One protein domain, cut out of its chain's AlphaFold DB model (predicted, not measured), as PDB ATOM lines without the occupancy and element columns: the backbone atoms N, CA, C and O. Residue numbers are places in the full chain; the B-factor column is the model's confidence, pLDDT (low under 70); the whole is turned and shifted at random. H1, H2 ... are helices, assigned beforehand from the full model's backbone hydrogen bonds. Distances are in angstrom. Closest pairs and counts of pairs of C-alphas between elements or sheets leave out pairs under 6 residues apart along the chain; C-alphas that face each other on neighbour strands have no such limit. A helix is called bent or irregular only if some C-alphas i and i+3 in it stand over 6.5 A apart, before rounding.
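What this domain is: This is residues 8 to 168 of the 172 residues of the protein "Abortive infection protein" of uncultured Nitrospirae bacterium MY2-3C (UniProt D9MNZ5). The arm H4b sits in the middle of an all-helix model, with the helical hairpin of H1 and H2 on one side and the antiparallel pair H5 and H7 on another. H3 packs on H7 through a short stretch, the small H6 sits by the last turns of H1, and the arm H4a reaches away from H4b, leaving a gap to H3; residues 90 to 101 stick out. The printed part has 161 residues with seven named helices, H1 to H7 in order, and no named strand. It is compact, with a radius of gyration of the C-alphas of 16.0 A and spans of 50 by 40 by 31 A.

Where its parts are: H1, residues 8 to 30, begins at C-alpha 8 (143.639, 178.188, 205.778) and is 33.0 A long. H2 is residues 33 to 50, 27.1 A. H3 is residues 60 to 84, 34.5 A, with a kink of 37 degrees near residue 75. H4, residues 94 to 119, was assigned as one helix by its hydrogen bonds but is bent: C-alphas 103 and 106 are 6.6 A apart. Its arms are H4a, residues 94 to 103, and H4b, residues 106 to 119, 18.1 A; H4b is irregular, with C-alphas 114 and 117 6.52 A apart. H5 is residues 124 to 137, 20.4 A, and H6 residues 140 to 145. H7, residues 149 to 167, is 28.6 A long, has a kink of 26 degrees near residue 156 and ends at C-alpha 167 (136.712, 200.305, 216.483).

How they stand to each other: H1, H2 and H4b form a bundle, three helices packed together. H1 and H2, a hairpin, touch at a shallow tilt of 11 degrees, closest at C-alphas 27 and 35, 5.7 A. H4b touches H2 at a steep tilt of 44 degrees, with C-alphas 44 and 107 closest at 4.7 A. H5 and H7 touch, running opposite ways at 34 degrees, a shallow tilt only just short of steep; their closest C-alphas, 135 and 151, are 5.0 A apart. H7 touches H3 with residues 155 to 159 alone, closest at C-alphas 156 and 73, 6.1 A. H6 touches H1, with C-alphas 140 and 28 closest at 5.2 A. H3 and H4a are apart. Every O i to N i+4 pair is within hydrogen-bond range in H1, H4a, H5 and H6, against 11 of 14 in H2, 18 of 21 in H3, 7 of 10 in H4b and 11 of 15 in H7.

The domain as a whole: The two C-alphas farthest apart, those of Tyr 8 and Lys 86, are 50.1 A apart. The printed part has no cut and no long link. No printed residue is under 70 in pLDDT.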
ATOM      1  N   TYR A   8     144.572 178.374 206.888       86.06
ATOM      2  CA  TYR A   8     143.639 178.188 205.778       86.06
ATOM      3  C   TYR A   8     142.800 179.427 205.445       86.06
ATOM      4  O   TYR A   8     142.523 179.664 204.268       86.06
ATOM      5  N   ASP A   9     142.400 180.215 206.443       87.31
ATOM      6  CA  ASP A   9     141.604 181.426 206.229       87.31
ATOM      7  C   ASP A   9     142.467 182.524 205.604       87.31
ATOM      8  O   ASP A   9     142.066 183.133 204.612       87.31
ATOM      9  N   GLY A  10     143.701 182.685 206.097       91.25
ATOM     10  CA  GLY A  10     144.679 183.605 205.518       91.25
ATOM     11  C   GLY A  10     145.015 183.266 204.062       91.25
ATOM     12  O   GLY A  10     144.962 184.140 203.197       91.25
ATOM     13  N   LEU A  11     145.284 181.992 203.753       93.81
ATOM     14  CA  LEU A  11     145.551 181.547 202.376       93.81
ATOM     15  C   LEU A  11     144.358 181.791 201.444       93.81
ATOM     16  O   LEU A  11     144.538 182.244 200.313       93.81
ATOM     17  N   ARG A  12     143.132 181.537 201.914       94.88
ATOM     18  CA  ARG A  12     141.912 181.799 201.138       94.88
ATOM     19  C   ARG A  12     141.719 183.289 200.875       94.88
ATOM     20  O   ARG A  12     141.406 183.666 199.748       94.88
ATOM     21  N   ALA A  13     141.936 184.126 201.887       96.12
ATOM     22  CA  ALA A  13     141.835 185.573 201.757       96.12
ATOM     23  C   ALA A  13     142.874 186.121 200.765       96.12
ATOM     24  O   ALA A  13     142.538 186.953 199.923       96.12
ATOM     25  N   MET A  14     144.101 185.587 200.778       97.56
ATOM     26  CA  MET A  14     145.119 185.889 199.762       97.56
ATOM     27  C   MET A  14     144.706 185.428 198.362       97.56
ATOM     28  O   MET A  14     144.901 186.169 197.402       97.56
ATOM     29  N   GLY A  15     144.079 184.257 198.229       97.56
ATOM     30  CA  GLY A  15     143.527 183.794 196.953       97.56
ATOM     31  C   GLY A  15     142.500 184.773 196.372       97.56
ATOM     32  O   GLY A  15     142.605 185.171 195.212       97.56
ATOM     33  N   TRP A  16     141.555 185.237 197.192       97.62
ATOM     34  CA  TRP A  16     140.588 186.259 196.781       97.62
ATOM     35  C   TRP A  16     141.234 187.608 196.476       97.62
ATOM     36  O   TRP A  16     140.841 188.268 195.516       97.62
ATOM     37  N   PHE A  17     142.253 188.001 197.240       98.12
ATOM     38  CA  PHE A  17     143.032 189.196 196.939       98.12
ATOM     39  C   PHE A  17     143.679 189.118 195.550       98.12
ATOM     40  O   PHE A  17     143.594 190.085 194.801       98.12
ATOM     41  N   VAL A  18     144.255 187.978 195.157       98.25
ATOM     42  CA  VAL A  18     144.839 187.806 193.812       98.25
ATOM     43  C   VAL A  18     143.781 187.969 192.717       98.25
ATOM     44  O   VAL A  18     144.061 188.589 191.690       98.25
ATOM     45  N   VAL A  19     142.555 187.482 192.936       97.50
ATOM     46  CA  VAL A  19     141.433 187.689 192.002       97.50
ATOM     47  C   VAL A  19     141.099 189.177 191.881       97.50
ATOM     48  O   VAL A  19     141.042 189.702 190.769       97.50
ATOM     49  N   VAL A  20     140.934 189.872 193.008       97.69
ATOM     50  CA  VAL A  20     140.654 191.316 193.043       97.69
ATOM     51  C   VAL A  20     141.772 192.112 192.369       97.69
ATOM     52  O   VAL A  20     141.491 192.934 191.501       97.69
ATOM     53  N   LEU A  21     143.033 191.835 192.705       97.69
ATOM     54  CA  LEU A  21     144.200 192.474 192.101       97.69
ATOM     55  C   LEU A  21     144.196 192.287 190.581       97.69
ATOM     56  O   LEU A  21     144.394 193.249 189.844       97.69
ATOM     57  N   SER A  22     143.915 191.072 190.109       96.44
ATOM     58  CA  SER A  22     143.840 190.770 188.678       96.44
ATOM     59  C   SER A  22     142.746 191.588 187.984       96.44
ATOM     60  O   SER A  22     142.996 192.167 186.929       96.44
ATOM     61  N   LEU A  23     141.558 191.697 188.589       96.19
ATOM     62  CA  LEU A  23     140.465 192.524 188.064       96.19
ATOM     63  C   LEU A  23     140.847 194.009 188.024       96.19
ATOM     64  O   LEU A  23     140.627 194.666 187.005       96.19
ATOM     65  N   CYS A  24     141.462 194.527 189.090       95.62
ATOM     66  CA  CYS A  24     141.942 195.906 189.158       95.62
ATOM     67  C   CYS A  24     142.990 196.201 188.078       95.62
ATOM     68  O   CYS A  24     142.882 197.205 187.375       95.62
ATOM     69  N   LEU A  25     143.972 195.315 187.895       94.88
ATOM     70  CA  LEU A  25     145.007 195.470 186.874       94.88
ATOM     71  C   LEU A  25     144.421 195.409 185.462       94.88
ATOM     72  O   LEU A  25     144.728 196.274 184.645       94.88
ATOM     73  N   VAL A  26     143.529 194.456 185.175       94.25
ATOM     74  CA  VAL A  26     142.842 194.376 183.875       94.25
ATOM     75  C   VAL A  26     142.043 195.649 183.604       94.25
ATOM     76  O   VAL A  26     142.133 196.215 182.514       94.25
ATOM     77  N   GLN A  27     141.291 196.133 184.594       93.81
ATOM     78  CA  GLN A  27     140.509 197.358 184.463       93.81
ATOM     79  C   GLN A  27     141.398 198.572 184.176       93.81
ATOM     80  O   GLN A  27     141.059 199.368 183.303       93.81
ATOM     81  N   GLN A  28     142.523 198.714 184.877       91.75
ATOM     82  CA  GLN A  28     143.401 199.881 184.764       91.75
ATOM     83  C   GLN A  28     144.274 199.856 183.507       91.75
ATOM     84  O   GLN A  28     144.492 200.909 182.915       91.75
ATOM     85  N   ILE A  29     144.744 198.678 183.084       90.88
ATOM     86  CA  ILE A  29     145.606 198.518 181.903       90.88
ATOM     87  C   ILE A  29     144.788 198.605 180.611       90.88
ATOM     88  O   ILE A  29     145.186 199.293 179.677       90.88
ATOM     89  N   TYR A  30     143.629 197.942 180.561       90.62
ATOM     90  CA  TYR A  30     142.813 197.851 179.345       90.62
ATOM     91  C   TYR A  30     141.615 198.814 179.327       90.62
ATOM     92  O   TYR A  30     140.850 198.823 178.366       90.62
ATOM     93  N   ALA A  31     141.424 199.616 180.381       86.69
ATOM     94  CA  ALA A  31     140.345 200.604 180.509       86.69
ATOM     95  C   ALA A  31     138.920 200.038 180.299       86.69
ATOM     96  O   ALA A  31     138.014 200.734 179.827       86.69
ATOM     97  N   ILE A  32     138.687 198.771 180.667       87.94
ATOM     98  CA  ILE A  32     137.405 198.085 180.440       87.94
ATOM     99  C   ILE A  32     136.363 198.554 181.467       87.94
ATOM    100  O   ILE A  32     136.392 198.166 182.635       87.94
ATOM    101  N   ARG A  33     135.393 199.361 181.017       84.12
ATOM    102  CA  ARG A  33     134.363 199.978 181.880       84.12
ATOM    103  C   ARG A  33     133.499 198.972 182.643       84.12
ATOM    104  O   ARG A  33     133.149 199.230 183.786       84.12
ATOM    105  N   PHE A  34     133.171 197.832 182.036       84.19
ATOM    106  CA  PHE A  34     132.360 196.799 182.690       84.19
ATOM    107  C   PHE A  34     133.048 196.225 183.940       84.19
ATOM    108  O   PHE A  34     132.405 196.026 184.968       84.19
ATOM    109  N   VAL A  35     134.372 196.043 183.887       85.94
ATOM    110  CA  VAL A  35     135.150 195.525 185.023       85.94
ATOM    111  C   VAL A  35     135.130 196.507 186.198       85.94
ATOM    112  O   VAL A  35     135.114 196.075 187.346       85.94
ATOM    113  N   ALA A  36     135.025 197.814 185.933       84.06
ATOM    114  CA  ALA A  36     134.921 198.825 186.985       84.06
ATOM    115  C   ALA A  36     133.655 198.677 187.849       84.06
ATOM    116  O   ALA A  36     133.690 199.024 189.022       84.06
ATOM    117  N   LEU A  37     132.559 198.135 187.302       88.12
ATOM    118  CA  LEU A  37     131.355 197.802 188.080       88.12
ATOM    119  C   LEU A  37     131.454 196.418 188.736       88.12
ATOM    120  O   LEU A  37     130.878 196.192 189.798       88.12
ATOM    121  N   ALA A  38     132.188 195.492 188.117       92.75
ATOM    122  CA  ALA A  38     132.373 194.147 188.645       92.75
ATOM    123  C   ALA A  38     133.249 194.128 189.908       92.75
ATOM    124  O   ALA A  38     132.939 193.388 190.836       92.75
ATOM    125  N   ILE A  39     134.308 194.945 189.967       95.50
ATOM    126  CA  ILE A  39     135.219 195.026 191.123       95.50
ATOM    127  C   ILE A  39     134.458 195.263 192.436       95.50
ATOM    128  O   ILE A  39     134.551 194.411 193.319       95.50
ATOM    129  N   PRO A  40     133.667 196.339 192.595       95.88
ATOM    130  CA  PRO A  40     132.981 196.582 193.856       95.88
ATOM    131  C   PRO A  40     131.915 195.543 194.189       95.88
ATOM    132  O   PRO A  40     131.739 195.199 195.357       95.88
ATOM    133  N   ALA A  41     131.247 194.979 193.179       95.31
ATOM    134  CA  ALA A  41     130.332 193.865 193.391       95.31
ATOM    135  C   ALA A  41     131.071 192.640 193.956       95.31
ATOM    136  O   ALA A  41     130.617 192.046 194.929       95.31
ATOM    137  N   VAL A  42     132.232 192.291 193.397       96.56
ATOM    138  CA  VAL A  42     133.069 191.178 193.869       96.56
ATOM    139  C   VAL A  42     133.580 191.432 195.287       96.56
ATOM    140  O   VAL A  42     133.446 190.550 196.133       96.56
ATOM    141  N   LEU A  43     134.098 192.632 195.573       97.38
ATOM    142  CA  LEU A  43     134.544 193.027 196.914       97.38
ATOM    143  C   LEU A  43     133.421 192.844 197.943       97.38
ATOM    144  O   LEU A  43     133.601 192.159 198.952       97.38
ATOM    145  N   TYR A  44     132.236 193.382 197.646       95.50
ATOM    146  CA  TYR A  44     131.079 193.276 198.523       95.50
ATOM    147  C   TYR A  44     130.612 191.826 198.704       95.50
ATOM    148  O   TYR A  44     130.390 191.395 199.832       95.50
ATOM    149  N   LEU A  45     130.476 191.058 197.618       95.44
ATOM    150  CA  LEU A  45     129.972 189.681 197.662       95.44
ATOM    151  C   LEU A  45     130.913 188.742 198.422       95.44
ATOM    152  O   LEU A  45     130.441 187.926 199.213       95.44
ATOM    153  N   ILE A  46     132.232 188.870 198.230       94.75
ATOM    154  CA  ILE A  46     133.215 188.073 198.977       94.75
ATOM    155  C   ILE A  46     133.090 188.369 200.471       94.75
ATOM    156  O   ILE A  46     133.009 187.431 201.271       94.75
ATOM    157  N   SER A  47     133.030 189.649 200.845       93.94
ATOM    158  CA  SER A  47     132.875 190.059 202.238       93.94
ATOM    159  C   SER A  47     131.547 189.602 202.827       93.94
ATOM    160  O   SER A  47     131.537 189.017 203.903       93.94
ATOM    161  N   ALA A  48     130.431 189.795 202.128       92.62
ATOM    162  CA  ALA A  48     129.111 189.381 202.595       92.62
ATOM    163  C   ALA A  48     129.005 187.860 202.795       92.62
ATOM    164  O   ALA A  48     128.310 187.413 203.703       92.62
ATOM    165  N   TYR A  49     129.703 187.068 201.976       93.44
ATOM    166  CA  TYR A  49     129.716 185.611 202.097       93.44
ATOM    167  C   TYR A  49     130.585 185.110 203.261       93.44
ATOM    168  O   TYR A  49     130.202 184.170 203.956       93.44
ATOM    169  N   HIS A  50     131.763 185.707 203.482       91.06
ATOM    170  CA  HIS A  50     132.716 185.214 204.488       91.06
ATOM    171  C   HIS A  50     132.539 185.851 205.871       91.06
ATOM    172  O   HIS A  50     132.881 185.234 206.884       91.06
ATOM    173  N   LEU A  51     132.010 187.073 205.945       88.31
ATOM    174  CA  LEU A  51     131.784 187.754 207.212       88.31
ATOM    175  C   LEU A  51     130.512 187.236 207.873       88.31
ATOM    176  O   LEU A  51     129.411 187.383 207.357       88.31
ATOM    177  N   ARG A  52     130.651 186.707 209.094       82.62
ATOM    178  CA  ARG A  52     129.497 186.300 209.918       82.62
ATOM    179  C   ARG A  52     128.594 187.477 210.291       82.62
ATOM    180  O   ARG A  52     127.412 187.291 210.562       82.62
ATOM    181  N   ARG A  53     129.168 188.679 210.369       86.06
ATOM    182  CA  ARG A  53     128.472 189.934 210.645       86.06
ATOM    183  C   ARG A  53     129.186 191.057 209.911       86.06
ATOM    184  O   ARG A  53     130.408 191.137 209.977       86.06
ATOM    185  N   LEU A  54     128.421 191.939 209.273       84.94
ATOM    186  CA  LEU A  54     128.975 193.151 208.684       84.94
ATOM    187  C   LEU A  54     129.407 194.112 209.810       84.94
ATOM    188  O   LEU A  54     128.568 194.457 210.651       84.94
ATOM    189  N   PRO A  55     130.682 194.536 209.859       86.88
ATOM    190  CA  PRO A  55     131.216 195.434 210.886       86.88
ATOM    191  C   PRO A  55     130.795 196.890 210.628       86.88
ATOM    192  O   PRO A  55     131.628 197.776 210.481       86.88
ATOM    193  N   ILE A  56     129.489 197.128 210.522       87.31
ATOM    194  CA  ILE A  56     128.891 198.424 210.204       87.31
ATOM    195  C   ILE A  56     128.049 198.851 211.406       87.31
ATOM    196  O   ILE A  56     127.025 198.236 211.713       87.31
ATOM    197  N   ALA A  57     128.474 199.906 212.092       87.94
ATOM    198  CA  ALA A  57     127.701 200.542 213.151       87.94
ATOM    199  C   ALA A  57     127.839 202.057 213.027       87.94
ATOM    200  O   ALA A  57     128.935 202.578 213.176       87.94
ATOM    201  N   PHE A  58     126.749 202.767 212.745       85.94
ATOM    202  CA  PHE A  58     126.822 204.213 212.560       85.94
ATOM    203  C   PHE A  58     126.953 204.930 213.907       85.94
ATOM    204  O   PHE A  58     126.054 204.841 214.750       85.94
ATOM    205  N   LYS A  59     128.052 205.663 214.109       90.94
ATOM    206  CA  LYS A  59     128.242 206.570 215.248       90.94
ATOM    207  C   LYS A  59     128.663 207.949 214.751       90.94
ATOM    208  O   LYS A  59     129.451 208.071 213.823       90.94
ATOM    209  N   ALA A  60     128.212 209.008 215.425       89.06
ATOM    210  CA  ALA A  60     128.623 210.378 215.089       89.06
ATOM    211  C   ALA A  60     130.150 210.586 215.183       89.06
ATOM    212  O   ALA A  60     130.721 211.390 214.450       89.06
ATOM    213  N   THR A  61     130.820 209.822 216.050       89.88
ATOM    214  CA  THR A  61     132.284 209.791 216.163       89.88
ATOM    215  C   THR A  61     132.968 209.314 214.888       89.88
ATOM    216  O   THR A  61     134.070 209.766 214.597       89.88
ATOM    217  N   ASP A  62     132.324 208.437 214.119       88.75
ATOM    218  CA  ASP A  62     132.886 207.867 212.895       88.75
ATOM    219  C   ASP A  62     132.973 208.947 211.813       88.75
ATOM    220  O   ASP A  62     134.022 209.141 211.211       88.75
ATOM    221  N   ALA A  63     131.919 209.762 211.672       87.44
ATOM    222  CA  ALA A  63     131.924 210.911 210.767       87.44
ATOM    223  C   ALA A  63     133.026 211.926 211.119       87.44
ATOM    224  O   ALA A  63     133.696 212.449 210.230       87.44
ATOM    225  N   TYR A  64     133.247 212.187 212.412       91.62
ATOM    226  CA  TYR A  64     134.334 213.062 212.857       91.62
ATOM    227  C   TYR A  64     135.716 212.498 212.491       91.62
ATOM    228  O   TYR A  64     136.560 213.234 211.980       91.62
ATOM    229  N   LEU A  65     135.942 211.200 212.711       91.19
ATOM    230  CA  LEU A  65     137.201 210.529 212.368       91.19
ATOM    231  C   LEU A  65     137.451 210.520 210.854       91.19
ATOM    232  O   LEU A  65     138.563 210.837 210.431       91.19
ATOM    233  N   GLY A  66     136.420 210.265 210.046       87.81
ATOM    234  CA  GLY A  66     136.507 210.329 208.587       87.81
ATOM    235  C   GLY A  66     136.835 211.736 208.071       87.81
ATOM    236  O   GLY A  66     137.705 211.903 207.212       87.81
ATOM    237  N   ILE A  67     136.217 212.781 208.642       90.12
ATOM    238  CA  ILE A  67     136.551 214.185 208.330       90.12
ATOM    239  C   ILE A  67     138.008 214.483 208.691       90.12
ATOM    240  O   ILE A  67     138.733 215.068 207.885       90.12
ATOM    241  N   LEU A  68     138.451 214.060 209.876       90.94
ATOM    242  CA  LEU A  68     139.828 214.248 210.322       90.94
ATOM    243  C   LEU A  68     140.814 213.575 209.357       90.94
ATOM    244  O   LEU A  68     141.802 214.186 208.952       90.94
ATOM    245  N   GLY A  69     140.504 212.357 208.913       88.06
ATOM    246  CA  GLY A  69     141.278 211.648 207.902       88.06
ATOM    247  C   GLY A  69     141.354 212.384 206.568       88.06
ATOM    248  O   GLY A  69     142.436 212.528 205.994       88.06
ATOM    249  N   CYS A  70     140.235 212.941 206.101       88.50
ATOM    250  CA  CYS A  70     140.217 213.777 204.903       88.50
ATOM    251  C   CYS A  70     141.119 215.012 205.057       88.50
ATOM    252  O   CYS A  70     141.861 215.346 204.133       88.50
ATOM    253  N   VAL A  71     141.111 215.666 206.220       91.62
ATOM    254  CA  VAL A  71     141.958 216.837 206.502       91.62
ATOM    255  C   VAL A  71     143.447 216.483 206.504       91.62
ATOM    256  O   VAL A  71     144.247 217.264 206.000       91.62
ATOM    257  N   PHE A  72     143.841 215.321 207.025       90.25
ATOM    258  CA  PHE A  72     145.259 214.947 207.088       90.25
ATOM    259  C   PHE A  72     145.808 214.343 205.795       90.25
ATOM    260  O   PHE A  72     146.971 214.577 205.475       90.25
ATOM    261  N   PHE A  73     145.005 213.584 205.045       87.56
ATOM    262  CA  PHE A  73     145.503 212.830 203.887       87.56
ATOM    263  C   PHE A  73     145.031 213.388 202.543       87.56
ATOM    264  O   PHE A  73     145.809 213.440 201.593       87.56
ATOM    265  N   VAL A  74     143.777 213.835 202.448       87.00
ATOM    266  CA  VAL A  74     143.193 214.291 201.175       87.00
ATOM    267  C   VAL A  74     143.455 215.777 200.952       87.00
ATOM    268  O   VAL A  74     143.869 216.177 199.863       87.00
ATOM    269  N   LEU A  75     143.261 216.608 201.977       89.12
ATOM    270  CA  LEU A  75     143.397 218.058 201.857       89.12
ATOM    271  C   LEU A  75     144.806 218.497 201.420       89.12
ATOM    272  O   LEU A  75     144.877 219.292 200.482       89.12
ATOM    273  N   PRO A  76     145.925 217.979 201.970       89.88
ATOM    274  CA  PRO A  76     147.255 218.374 201.503       89.88
ATOM    275  C   PRO A  76     147.461 218.055 200.021       89.88
ATOM    276  O   PRO A  76     148.033 218.857 199.284       89.88
ATOM    277  N   PHE A  77     146.928 216.923 199.556       84.62
ATOM    278  CA  PHE A  77     147.004 216.531 198.155       84.62
ATOM    279  C   PHE A  77     146.224 217.490 197.244       84.62
ATOM    280  O   PHE A  77     146.726 217.915 196.200       84.62
ATOM    281  N   VAL A  78     145.017 217.883 197.661       87.12
ATOM    282  CA  VAL A  78     144.206 218.884 196.953       87.12
ATOM    283  C   VAL A  78     144.928 220.232 196.913       87.12
ATOM    284  O   VAL A  78     145.028 220.828 195.841       87.12
ATOM    285  N   LEU A  79     145.486 220.690 198.038       89.88
ATOM    286  CA  LEU A  79     146.211 221.962 198.122       89.88
ATOM    287  C   LEU A  79     147.447 221.987 197.216       89.88
ATOM    288  O   LEU A  79     147.681 222.988 196.543       89.88
ATOM    289  N   ILE A  80     148.203 220.889 197.133       87.62
ATOM    290  CA  ILE A  80     149.354 220.782 196.225       87.62
ATOM    291  C   ILE A  80     148.895 220.843 194.763       87.62
ATOM    292  O   ILE A  80     149.444 221.621 193.982       87.62
ATOM    293  N   LYS A  81     147.870 220.075 194.374       84.44
ATOM    294  CA  LYS A  81     147.388 220.087 192.984       84.44
ATOM    295  C   LYS A  81     146.820 221.441 192.569       84.44
ATOM    296  O   LYS A  81     147.117 221.920 191.479       84.44
ATOM    297  N   VAL A  82     146.011 222.057 193.421       88.44
ATOM    298  CA  VAL A  82     145.369 223.338 193.108       88.44
ATOM    299  C   VAL A  82     146.380 224.480 193.186       88.44
ATOM    300  O   VAL A  82     146.497 225.262 192.249       88.44
ATOM    301  N   GLY A  83     147.145 224.560 194.275       87.06
ATOM    302  CA  GLY A  83     148.068 225.664 194.533       87.06
ATOM    303  C   GLY A  83     149.365 225.574 193.734       87.06
ATOM    304  O   GLY A  83     149.729 226.522 193.042       87.06
ATOM    305  N   ALA A  84     150.067 224.440 193.805       85.50
ATOM    306  CA  ALA A  84     151.381 224.293 193.179       85.50
ATOM    307  C   ALA A  84     151.284 223.900 191.699       85.50
ATOM    308  O   ALA A  84     152.021 224.429 190.870       85.50
ATOM    309  N   MET A  85     150.354 223.004 191.348       85.38
ATOM    310  CA  MET A  85     150.188 222.532 189.964       85.38
ATOM    311  C   MET A  85     149.149 223.330 189.163       85.38
ATOM    312  O   MET A  85     148.895 222.998 188.006       85.38
ATOM    313  N   LYS A  86     148.556 224.379 189.756       88.31
ATOM    314  CA  LYS A  86     147.547 225.257 189.133       88.31
ATOM    315  C   LYS A  86     146.356 224.499 188.527       88.31
ATOM    316  O   LYS A  86     145.784 224.930 187.527       88.31
ATOM    317  N   ALA A  87     145.988 223.357 189.105       86.25
ATOM    318  CA  ALA A  87     144.817 222.609 188.673       86.25
ATOM    319  C   ALA A  87     143.524 223.316 189.111       86.25
ATOM    320  O   ALA A  87     143.455 223.891 190.197       86.25
ATOM    321  N   ASN A  88     142.470 223.215 188.301       88.56
ATOM    322  CA  ASN A  88     141.146 223.701 188.685       88.56
ATOM    323  C   ASN A  88     140.447 222.680 189.586       88.56
ATOM    324  O   ASN A  88     140.321 221.509 189.222       88.56
ATOM    325  N   PHE A  89     139.957 223.130 190.739       86.44
ATOM    326  CA  PHE A  89     139.090 222.317 191.583       86.44
ATOM    327  C   PHE A  89     137.644 222.432 191.103       86.44
ATOM    328  O   PHE A  89     137.080 223.523 191.065       86.44
ATOM    329  N   VAL A  90     137.039 221.297 190.766       88.94
ATOM    330  CA  VAL A  90     135.616 221.205 190.434       88.94
ATOM    331  C   VAL A  90     134.968 220.305 191.471       88.94
ATOM    332  O   VAL A  90     135.317 219.130 191.581       88.94
ATOM    333  N   ALA A  91     134.040 220.865 192.244       88.25
ATOM    334  CA  ALA A  91     133.301 220.092 193.230       88.25
ATOM    335  C   ALA A  91     132.424 219.047 192.514       88.25
ATOM    336  O   ALA A  91     131.647 219.415 191.625       88.25
ATOM    337  N   PRO A  92     132.524 217.753 192.868       89.75
ATOM    338  CA  PRO A  92     131.655 216.741 192.291       89.75
ATOM    339  C   PRO A  92     130.208 216.936 192.772       89.75
ATOM    340  O   PRO A  92     129.984 217.396 193.894       89.75
ATOM    341  N   PRO A  93     129.205 216.557 191.961       95.00
ATOM    342  CA  PRO A  93     127.811 216.647 192.373       95.00
ATOM    343  C   PRO A  93     127.534 215.700 193.558       95.00
ATOM    344  O   PRO A  93     128.118 214.613 193.613       95.00
ATOM    345  N   PRO A  94     126.606 216.036 194.477       93.94
ATOM    346  CA  PRO A  94     126.345 215.225 195.672       93.94
ATOM    347  C   PRO A  94     126.029 213.755 195.375       93.94
ATOM    348  O   PRO A  94     126.513 212.864 196.068       93.94
ATOM    349  N   ILE A  95     125.282 213.483 194.300       94.62
ATOM    350  CA  ILE A  95     124.964 212.111 193.883       94.62
ATOM    351  C   ILE A  95     126.215 211.297 193.540       94.62
ATOM    352  O   ILE A  95     126.290 210.121 193.878       94.62
ATOM    353  N   TYR A  96     127.228 211.923 192.935       92.88
ATOM    354  CA  TYR A  96     128.489 211.254 192.638       92.88
ATOM    355  C   TYR A  96     129.219 210.880 193.929       92.88
ATOM    356  O   TYR A  96     129.713 209.765 194.037       92.88
ATOM    357  N   ILE A  97     129.231 211.766 194.929       91.12
ATOM    358  CA  ILE A  97     129.829 211.479 196.243       91.12
ATOM    359  C   ILE A  97     129.127 210.282 196.896       91.12
ATOM    360  O   ILE A  97     129.793 209.351 197.336       91.12
ATOM    361  N   LEU A  98     127.791 210.264 196.898       92.31
ATOM    362  CA  LEU A  98     127.016 209.146 197.447       92.31
ATOM    363  C   LEU A  98     127.297 207.833 196.710       92.31
ATOM    364  O   LEU A  98     127.465 206.797 197.350       92.31
ATOM    365  N   MET A  99     127.401 207.873 195.379       92.75
ATOM    366  CA  MET A  99     127.767 206.698 194.587       92.75
ATOM    367  C   MET A  99     129.182 206.212 194.908       92.75
ATOM    368  O   MET A  99     129.376 205.013 195.041       92.75
ATOM    369  N   GLN A 100     130.158 207.106 195.075       92.31
ATOM    370  CA  GLN A 100     131.524 206.727 195.453       92.31
ATOM    371  C   GLN A 100     131.576 206.094 196.848       92.31
ATOM    372  O   GLN A 100     132.249 205.084 197.038       92.31
ATOM    373  N   LEU A 101     130.821 206.635 197.808       91.38
ATOM    374  CA  LEU A 101     130.731 206.067 199.154       91.38
ATOM    375  C   LEU A 101     130.100 204.670 199.137       91.38
ATOM    376  O   LEU A 101     130.643 203.740 199.728       91.38
ATOM    377  N   ALA A 102     128.972 204.512 198.443       91.81
ATOM    378  CA  ALA A 102     128.209 203.267 198.444       91.81
ATOM    379  C   ALA A 102     128.822 202.176 197.557       91.81
ATOM    380  O   ALA A 102     128.791 201.004 197.922       91.81
ATOM    381  N   LEU A 103     129.341 202.550 196.386       93.44
ATOM    382  CA  LEU A 103     129.808 201.600 195.383       93.44
ATOM    383  C   LEU A 103     131.312 201.388 195.408       93.44
ATOM    384  O   LEU A 103     131.714 200.365 194.899       93.44
ATOM    385  N   ASN A 104     132.134 202.263 195.986       92.75
ATOM    386  CA  ASN A 104     133.584 202.036 196.038       92.75
ATOM    387  C   ASN A 104     134.079 201.941 197.480       92.75
ATOM    388  O   ASN A 104     134.514 200.872 197.900       92.75
ATOM    389  N   ALA A 105     133.926 203.013 198.263       94.19
ATOM    390  CA  ALA A 105     134.512 203.088 199.600       94.19
ATOM    391  C   ALA A 105     133.995 201.979 200.531       94.19
ATOM    392  O   ALA A 105     134.785 201.280 201.158       94.19
ATOM    393  N   LEU A 106     132.674 201.769 200.591       94.88
ATOM    394  CA  LEU A 106     132.103 200.748 201.467       94.88
ATOM    395  C   LEU A 106     132.512 199.314 201.063       94.88
ATOM    396  O   LEU A 106     132.970 198.580 201.941       94.88
ATOM    397  N   PRO A 107     132.390 198.876 199.791       96.81
ATOM    398  CA  PRO A 107     132.897 197.569 199.369       96.81
ATOM    399  C   PRO A 107     134.395 197.376 199.619       96.81
ATOM    400  O   PRO A 107     134.800 196.304 200.070       96.81
ATOM    401  N   GLU A 108     135.212 198.398 199.362       97.88
ATOM    402  CA  GLU A 108     136.650 198.354 199.625       97.88
ATOM    403  C   GLU A 108     136.939 198.160 201.114       97.88
ATOM    404  O   GLU A 108     137.635 197.212 201.476       97.88
ATOM    405  N   GLU A 109     136.364 198.969 202.002       97.44
ATOM    406  CA  GLU A 109     136.623 198.841 203.441       97.44
ATOM    407  C   GLU A 109     136.066 197.524 204.016       97.44
ATOM    408  O   GLU A 109     136.713 196.874 204.846       97.44
ATOM    409  N   LEU A 110     134.921 197.041 203.517       97.25
ATOM    410  CA  LEU A 110     134.399 195.716 203.866       97.25
ATOM    411  C   LEU A 110     135.347 194.587 203.452       97.25
ATOM    412  O   LEU A 110     135.472 193.599 204.180       97.25
ATOM    413  N   PHE A 111     135.982 194.681 202.287       98.00
ATOM    414  CA  PHE A 111     136.917 193.663 201.815       98.00
ATOM    415  C   PHE A 111     138.268 193.768 202.505       98.00
ATOM    416  O   PHE A 111     138.721 192.797 203.104       98.00
ATOM    417  N   PHE A 112     138.913 194.928 202.466       98.31
ATOM    418  CA  PHE A 112     140.271 195.082 202.971       98.31
ATOM    419  C   PHE A 112     140.327 195.054 204.500       98.31
ATOM    420  O   PHE A 112     141.217 194.411 205.052       98.31
ATOM    421  N   ARG A 113     139.382 195.682 205.211       97.25
ATOM    422  CA  ARG A 113     139.386 195.689 206.687       97.25
ATOM    423  C   ARG A 113     138.551 194.573 207.257       97.25
ATOM    424  O   ARG A 113     139.055 193.760 208.024       97.25
ATOM    425  N   GLY A 114     137.286 194.532 206.850       95.38
ATOM    426  CA  GLY A 114     136.332 193.576 207.390       95.38
ATOM    427  C   GLY A 114     136.790 192.143 207.153       95.38
ATOM    428  O   GLY A 114     136.816 191.352 208.086       95.38
ATOM    429  N   TYR A 115     137.174 191.808 205.919       96.31
ATOM    430  CA  TYR A 115     137.527 190.440 205.546       96.31
ATOM    431  C   TYR A 115     139.035 190.158 205.570       96.31
ATOM    432  O   TYR A 115     139.480 189.273 206.301       96.31
ATOM    433  N   LEU A 116     139.833 190.883 204.785       97.25
ATOM    434  CA  LEU A 116     141.242 190.572 204.543       97.25
ATOM    435  C   LEU A 116     142.104 190.789 205.792       97.25
ATOM    436  O   LEU A 116     142.850 189.893 206.181       97.25
ATOM    437  N   GLN A 117     141.978 191.946 206.449       96.88
ATOM    438  CA  GLN A 117     142.709 192.248 207.682       96.88
ATOM    439  C   GLN A 117     142.314 191.306 208.827       96.88
ATOM    440  O   GLN A 117     143.197 190.824 209.536       96.88
ATOM    441  N   GLU A 118     141.029 190.979 208.990       94.81
ATOM    442  CA  GLU A 118     140.589 189.985 209.984       94.81
ATOM    443  C   GLU A 118     141.133 188.583 209.698       94.81
ATOM    444  O   GLU A 118     141.659 187.934 210.600       94.81
ATOM    445  N   SER A 119     141.080 188.136 208.440       94.81
ATOM    446  CA  SER A 119     141.546 186.798 208.037       94.81
ATOM    447  C   SER A 119     143.058 186.611 208.188       94.81
ATOM    448  O   SER A 119     143.545 185.485 208.246       94.81
ATOM    449  N   LEU A 120     143.812 187.710 208.235       95.38
ATOM    450  CA  LEU A 120     145.255 187.720 208.471       95.38
ATOM    451  C   LEU A 120     145.629 187.942 209.947       95.38
ATOM    452  O   LEU A 120     146.813 187.950 210.278       95.38
ATOM    453  N   GLY A 121     144.643 188.082 210.838       93.44
ATOM    454  CA  GLY A 121     144.846 188.126 212.288       93.44
ATOM    455  C   GLY A 121     144.713 189.504 212.940       93.44
ATOM    456  O   GLY A 121     145.019 189.621 214.124       93.44
ATOM    457  N   ASN A 122     144.268 190.529 212.204       95.00
ATOM    458  CA  ASN A 122     143.909 191.863 212.707       95.00
ATOM    459  C   ASN A 122     144.894 192.449 213.739       95.00
ATOM    460  O   ASN A 122     144.552 192.741 214.884       95.00
ATOM    461  N   SER A 123     146.149 192.602 213.331       96.31
ATOM    462  CA  SER A 123     147.235 193.137 214.158       96.31
ATOM    463  C   SER A 123     147.863 194.385 213.520       96.31
ATOM    464  O   SER A 123     147.660 194.626 212.328       96.31
ATOM    465  N   PRO A 124     148.688 195.168 214.247       97.56
ATOM    466  CA  PRO A 124     149.399 196.305 213.656       97.56
ATOM    467  C   PRO A 124     150.254 195.935 212.434       97.56
ATOM    468  O   PRO A 124     150.302 196.692 211.469       97.56
ATOM    469  N   SER A 125     150.889 194.755 212.427       97.25
ATOM    470  CA  SER A 125     151.624 194.274 211.250       97.25
ATOM    471  C   SER A 125     150.688 193.980 210.077       97.25
ATOM    472  O   SER A 125     150.998 194.317 208.936       97.25
ATOM    473  N   THR A 126     149.509 193.428 210.358       96.81
ATOM    474  CA  THR A 126     148.482 193.166 209.344       96.81
ATOM    475  C   THR A 126     147.956 194.455 208.716       96.81
ATOM    476  O   THR A 126     147.766 194.494 207.505       96.81
ATOM    477  N   VAL A 127     147.786 195.529 209.495       98.44
ATOM    478  CA  VAL A 127     147.399 196.857 208.974       98.44
ATOM    479  C   VAL A 127     148.382 197.331 207.905       98.44
ATOM    480  O   VAL A 127     147.965 197.795 206.840       98.44
ATOM    481  N   VAL A 128     149.686 197.182 208.156       98.56
ATOM    482  CA  VAL A 128     150.727 197.550 207.189       98.56
ATOM    483  C   VAL A 128     150.650 196.661 205.951       98.56
ATOM    484  O   VAL A 128     150.602 197.185 204.842       98.56
ATOM    485  N   ILE A 129     150.570 195.337 206.131       98.38
ATOM    486  CA  ILE A 129     150.479 194.369 205.024       98.38
ATOM    487  C   ILE A 129     149.281 194.692 204.130       98.38
ATOM    488  O   ILE A 129     149.449 194.927 202.938       98.38
ATOM    489  N   VAL A 130     148.080 194.777 204.701       98.56
ATOM    490  CA  VAL A 130     146.848 195.060 203.954       98.56
ATOM    491  C   VAL A 130     146.911 196.425 203.278       98.56
ATOM    492  O   VAL A 130     146.400 196.569 202.174       98.56
ATOM    493  N   SER A 131     147.580 197.412 203.876       98.56
ATOM    494  CA  SER A 131     147.750 198.721 203.238       98.56
ATOM    495  C   SER A 131     148.682 198.689 202.034       98.56
ATOM    496  O   SER A 131     148.404 199.359 201.039       98.56
ATOM    497  N   VAL A 132     149.740 197.876 202.071       98.62
ATOM    498  CA  VAL A 132     150.559 197.603 200.880       98.62
ATOM    499  C   VAL A 132     149.711 196.913 199.811       98.62
ATOM    500  O   VAL A 132     149.708 197.350 198.664       98.62
ATOM    501  N   LEU A 133     148.946 195.881 200.179       98.62
ATOM    502  CA  LEU A 133     148.069 195.160 199.249       98.62
ATOM    503  C   LEU A 133     147.011 196.079 198.613       98.62
ATOM    504  O   LEU A 133     146.767 196.002 197.409       98.62
ATOM    505  N   PHE A 134     146.429 196.991 199.391       98.44
ATOM    506  CA  PHE A 134     145.491 198.002 198.906       98.44
ATOM    507  C   PHE A 134     146.133 198.935 197.871       98.44
ATOM    508  O   PHE A 134     145.579 199.149 196.790       98.44
ATOM    509  N   ALA A 135     147.333 199.445 198.161       98.00
ATOM    510  CA  ALA A 135     148.079 200.281 197.224       98.00
ATOM    511  C   ALA A 135     148.463 199.511 195.945       98.00
ATOM    512  O   ALA A 135     148.402 200.068 194.848       98.00
ATOM    513  N   LEU A 136     148.783 198.215 196.051       98.00
ATOM    514  CA  LEU A 136     149.054 197.356 194.892       98.00
ATOM    515  C   LEU A 136     147.841 197.230 193.963       98.00
ATOM    516  O   LEU A 136     148.019 197.277 192.745       98.00
ATOM    517  N   CYS A 137     146.615 197.158 194.493       97.75
ATOM    518  CA  CYS A 137     145.402 197.192 193.667       97.75
ATOM    519  C   CYS A 137     145.265 198.482 192.843       97.75
ATOM    520  O   CYS A 137     144.570 198.482 191.833       97.75
ATOM    521  N   HIS A 138     145.958 199.558 193.211       95.81
ATOM    522  CA  HIS A 138     145.949 200.845 192.511       95.81
ATOM    523  C   HIS A 138     147.177 201.060 191.607       95.81
ATOM    524  O   HIS A 138     147.354 202.132 191.029       95.81
ATOM    525  N   SER A 139     148.036 200.050 191.457       96.12
ATOM    526  CA  SER A 139     149.316 200.175 190.752       96.12
ATOM    527  C   SER A 139     149.225 200.194 189.224       96.12
ATOM    528  O   SER A 139     150.204 200.545 188.573       96.12
ATOM    529  N   GLY A 140     148.082 199.875 188.613       93.88
ATOM    530  CA  GLY A 140     147.968 199.751 187.155       93.88
ATOM    531  C   GLY A 140     148.350 201.029 186.402       93.88
ATOM    532  O   GLY A 140     149.066 200.966 185.406       93.88
ATOM    533  N   ARG A 141     147.972 202.208 186.911       89.31
ATOM    534  CA  ARG A 141     148.400 203.497 186.322       89.31
ATOM    535  C   ARG A 141     149.900 203.750 186.441       89.31
ATOM    536  O   ARG A 141     150.491 204.318 185.525       89.31
ATOM    537  N   PHE A 142     150.511 203.307 187.537       93.56
ATOM    538  CA  PHE A 142     151.958 203.357 187.698       93.56
ATOM    539  C   PHE A 142     152.650 202.421 186.697       93.56
ATOM    540  O   PHE A 142     153.575 202.842 186.011       93.56
ATOM    541  N   LEU A 143     152.153 201.191 186.543       93.31
ATOM    542  CA  LEU A 143     152.719 200.198 185.623       93.31
ATOM    543  C   LEU A 143     152.631 200.620 184.150       93.31
ATOM    544  O   LEU A 143     153.537 200.321 183.379       93.31
ATOM    545  N   VAL A 144     151.555 201.304 183.755       92.12
ATOM    546  CA  VAL A 144     151.335 201.720 182.358       92.12
ATOM    547  C   VAL A 144     151.967 203.075 182.045       92.12
ATOM    548  O   VAL A 144     152.495 203.263 180.954       92.12
ATOM    549  N   GLY A 145     151.884 204.034 182.971       88.25
ATOM    550  CA  GLY A 145     152.201 205.439 182.701       88.25
ATOM    551  C   GLY A 145     153.146 206.100 183.701       88.25
ATOM    552  O   GLY A 145     153.353 207.307 183.610       88.25
ATOM    553  N   GLY A 146     153.688 205.362 184.674       92.06
ATOM    554  CA  GLY A 146     154.595 205.895 185.697       92.06
ATOM    555  C   GLY A 146     153.934 206.811 186.735       92.06
ATOM    556  O   GLY A 146     154.634 207.392 187.562       92.06
ATOM    557  N   ASP A 147     152.602 206.950 186.730       89.56
ATOM    558  CA  ASP A 147     151.886 207.791 187.696       89.56
ATOM    559  C   ASP A 147     151.876 207.139 189.084       89.56
ATOM    560  O   ASP A 147     151.124 206.201 189.345       89.56
ATOM    561  N   ILE A 148     152.708 207.662 189.986       91.44
ATOM    562  CA  ILE A 148     152.818 207.215 191.380       91.44
ATOM    563  C   ILE A 148     151.637 207.659 192.252       91.44
ATOM    564  O   ILE A 148     151.432 207.108 193.332       91.44
ATOM    565  N   THR A 149     150.840 208.635 191.807       89.12
ATOM    566  CA  THR A 149     149.763 209.236 192.608       89.12
ATOM    567  C   THR A 149     148.847 208.202 193.270       89.12
ATOM    568  O   THR A 149     148.593 208.330 194.469       89.12
ATOM    569  N   PRO A 150     148.358 207.160 192.567       90.94
ATOM    570  CA  PRO A 150     147.445 206.192 193.169       90.94
ATOM    571  C   PRO A 150     148.105 205.322 194.243       90.94
ATOM    572  O   PRO A 150     147.405 204.823 195.118       90.94
ATOM    573  N   LEU A 151     149.433 205.167 194.241       94.38
ATOM    574  CA  LEU A 151     150.150 204.405 195.272       94.38
ATOM    575  C   LEU A 151     150.172 205.134 196.621       94.38
ATOM    576  O   LEU A 151     150.316 204.499 197.666       94.38
ATOM    577  N   LEU A 152     149.953 206.454 196.627       92.44
ATOM    578  CA  LEU A 152     149.824 207.239 197.858       92.44
ATOM    579  C   LEU A 152     148.584 206.858 198.675       92.44
ATOM    580  O   LEU A 152     148.514 207.199 199.854       92.44
ATOM    581  N   THR A 153     147.644 206.104 198.094       94.00
ATOM    582  CA  THR A 153     146.509 205.508 198.817       94.00
ATOM    583  C   THR A 153     146.934 204.555 199.941       94.00
ATOM    584  O   THR A 153     146.143 204.279 200.843       94.00
ATOM    585  N   PHE A 154     148.205 204.137 199.969       96.56
ATOM    586  CA  PHE A 154     148.831 203.471 201.111       96.56
ATOM    587  C   PHE A 154     148.611 204.221 202.439       96.56
ATOM    588  O   PHE A 154     148.258 203.605 203.443       96.56
ATOM    589  N   PHE A 155     148.780 205.547 202.457       94.62
ATOM    590  CA  PHE A 155     148.697 206.352 203.681       94.62
ATOM    591  C   PHE A 155     147.286 206.448 204.277       94.62
ATOM    592  O   PHE A 155     147.134 206.110 205.454       94.62
ATOM    593  N   PRO A 156     146.239 206.848 203.521       93.75
ATOM    594  CA  PRO A 156     144.882 206.775 204.045       93.75
ATOM    595  C   PRO A 156     144.520 205.331 204.410       93.75
ATOM    596  O   PRO A 156     143.935 205.120 205.464       93.75
ATOM    597  N   SER A 157     144.963 204.319 203.651       96.56
ATOM    598  CA  SER A 157     144.735 202.915 204.014       96.56
ATOM    599  C   SER A 157     145.321 202.530 205.380       96.56
ATOM    600  O   SER A 157     144.673 201.797 206.128       96.56
ATOM    601  N   LEU A 158     146.515 203.017 205.738       97.06
ATOM    602  CA  LEU A 158     147.092 202.780 207.068       97.06
ATOM    603  C   LEU A 158     146.197 203.342 208.173       97.06
ATOM    604  O   LEU A 158     145.963 202.671 209.179       97.06
ATOM    605  N   MET A 159     145.690 204.562 207.980       95.50
ATOM    606  CA  MET A 159     144.768 205.192 208.919       95.50
ATOM    607  C   MET A 159     143.487 204.365 209.058       95.50
ATOM    608  O   MET A 159     143.111 204.039 210.180       95.50
ATOM    609  N   MET A 160     142.863 203.972 207.945       96.06
ATOM    610  CA  MET A 160     141.631 203.173 207.958       96.06
ATOM    611  C   MET A 160     141.842 201.816 208.642       96.06
ATOM    612  O   MET A 160     141.054 201.413 209.495       96.06
ATOM    613  N   GLY A 161     142.957 201.138 208.356       97.06
ATOM    614  CA  GLY A 161     143.308 199.880 209.020       97.06
ATOM    615  C   GLY A 161     143.529 200.030 210.522       97.06
ATOM    616  O   GLY A 161     143.104 199.168 211.296       97.06
ATOM    617  N   TRP A 162     144.130 201.141 210.952       96.62
ATOM    618  CA  TRP A 162     144.278 201.462 212.369       96.62
ATOM    619  C   TRP A 162     142.943 201.795 213.040       96.62
ATOM    620  O   TRP A 162     142.685 201.315 214.143       96.62
ATOM    621  N   LEU A 163     142.081 202.583 212.391       94.81
ATOM    622  CA  LEU A 163     140.743 202.892 212.897       94.81
ATOM    623  C   LEU A 163     139.940 201.608 213.080       94.81
ATOM    624  O   LEU A 163     139.428 201.376 214.173       94.81
ATOM    625  N   TYR A 164     139.937 200.729 212.078       96.00
ATOM    626  CA  TYR A 164     139.287 199.427 212.168       96.00
ATOM    627  C   TYR A 164     139.855 198.561 213.302       96.00
ATOM    628  O   TYR A 164     139.092 197.966 214.061       96.00
ATOM    629  N   LEU A 165     141.180 198.542 213.498       95.88
ATOM    630  CA  LEU A 165     141.816 197.833 214.619       95.88
ATOM    631  C   LEU A 165     141.316 198.333 215.990       95.88
ATOM    632  O   LEU A 165     141.288 197.572 216.957       95.88
ATOM    633  N   LYS A 166     140.936 199.612 216.098       93.81
ATOM    634  CA  LYS A 166     140.446 200.228 217.343       93.81
ATOM    635  C   LYS A 166     138.937 200.138 217.528       93.81
ATOM    636  O   LYS A 166     138.477 200.098 218.666       93.81
ATOM    637  N   THR A 167     138.173 200.152 216.442       92.44
ATOM    638  CA  THR A 167     136.712 200.305 216.483       92.44
ATOM    639  C   THR A 167     135.971 199.027 216.105       92.44
ATOM    640  O   THR A 167     134.793 198.902 216.442       92.44
ATOM    641  N   SER A 168     136.637 198.106 215.398       93.00
ATOM    642  CA  SER A 168     136.026 196.975 214.689       93.00
ATOM    643  C   SER A 168     134.842 197.411 213.813       93.00
ATOM    644  O   SER A 168     133.822 196.725 213.741       93.00
TER     645      SER A 168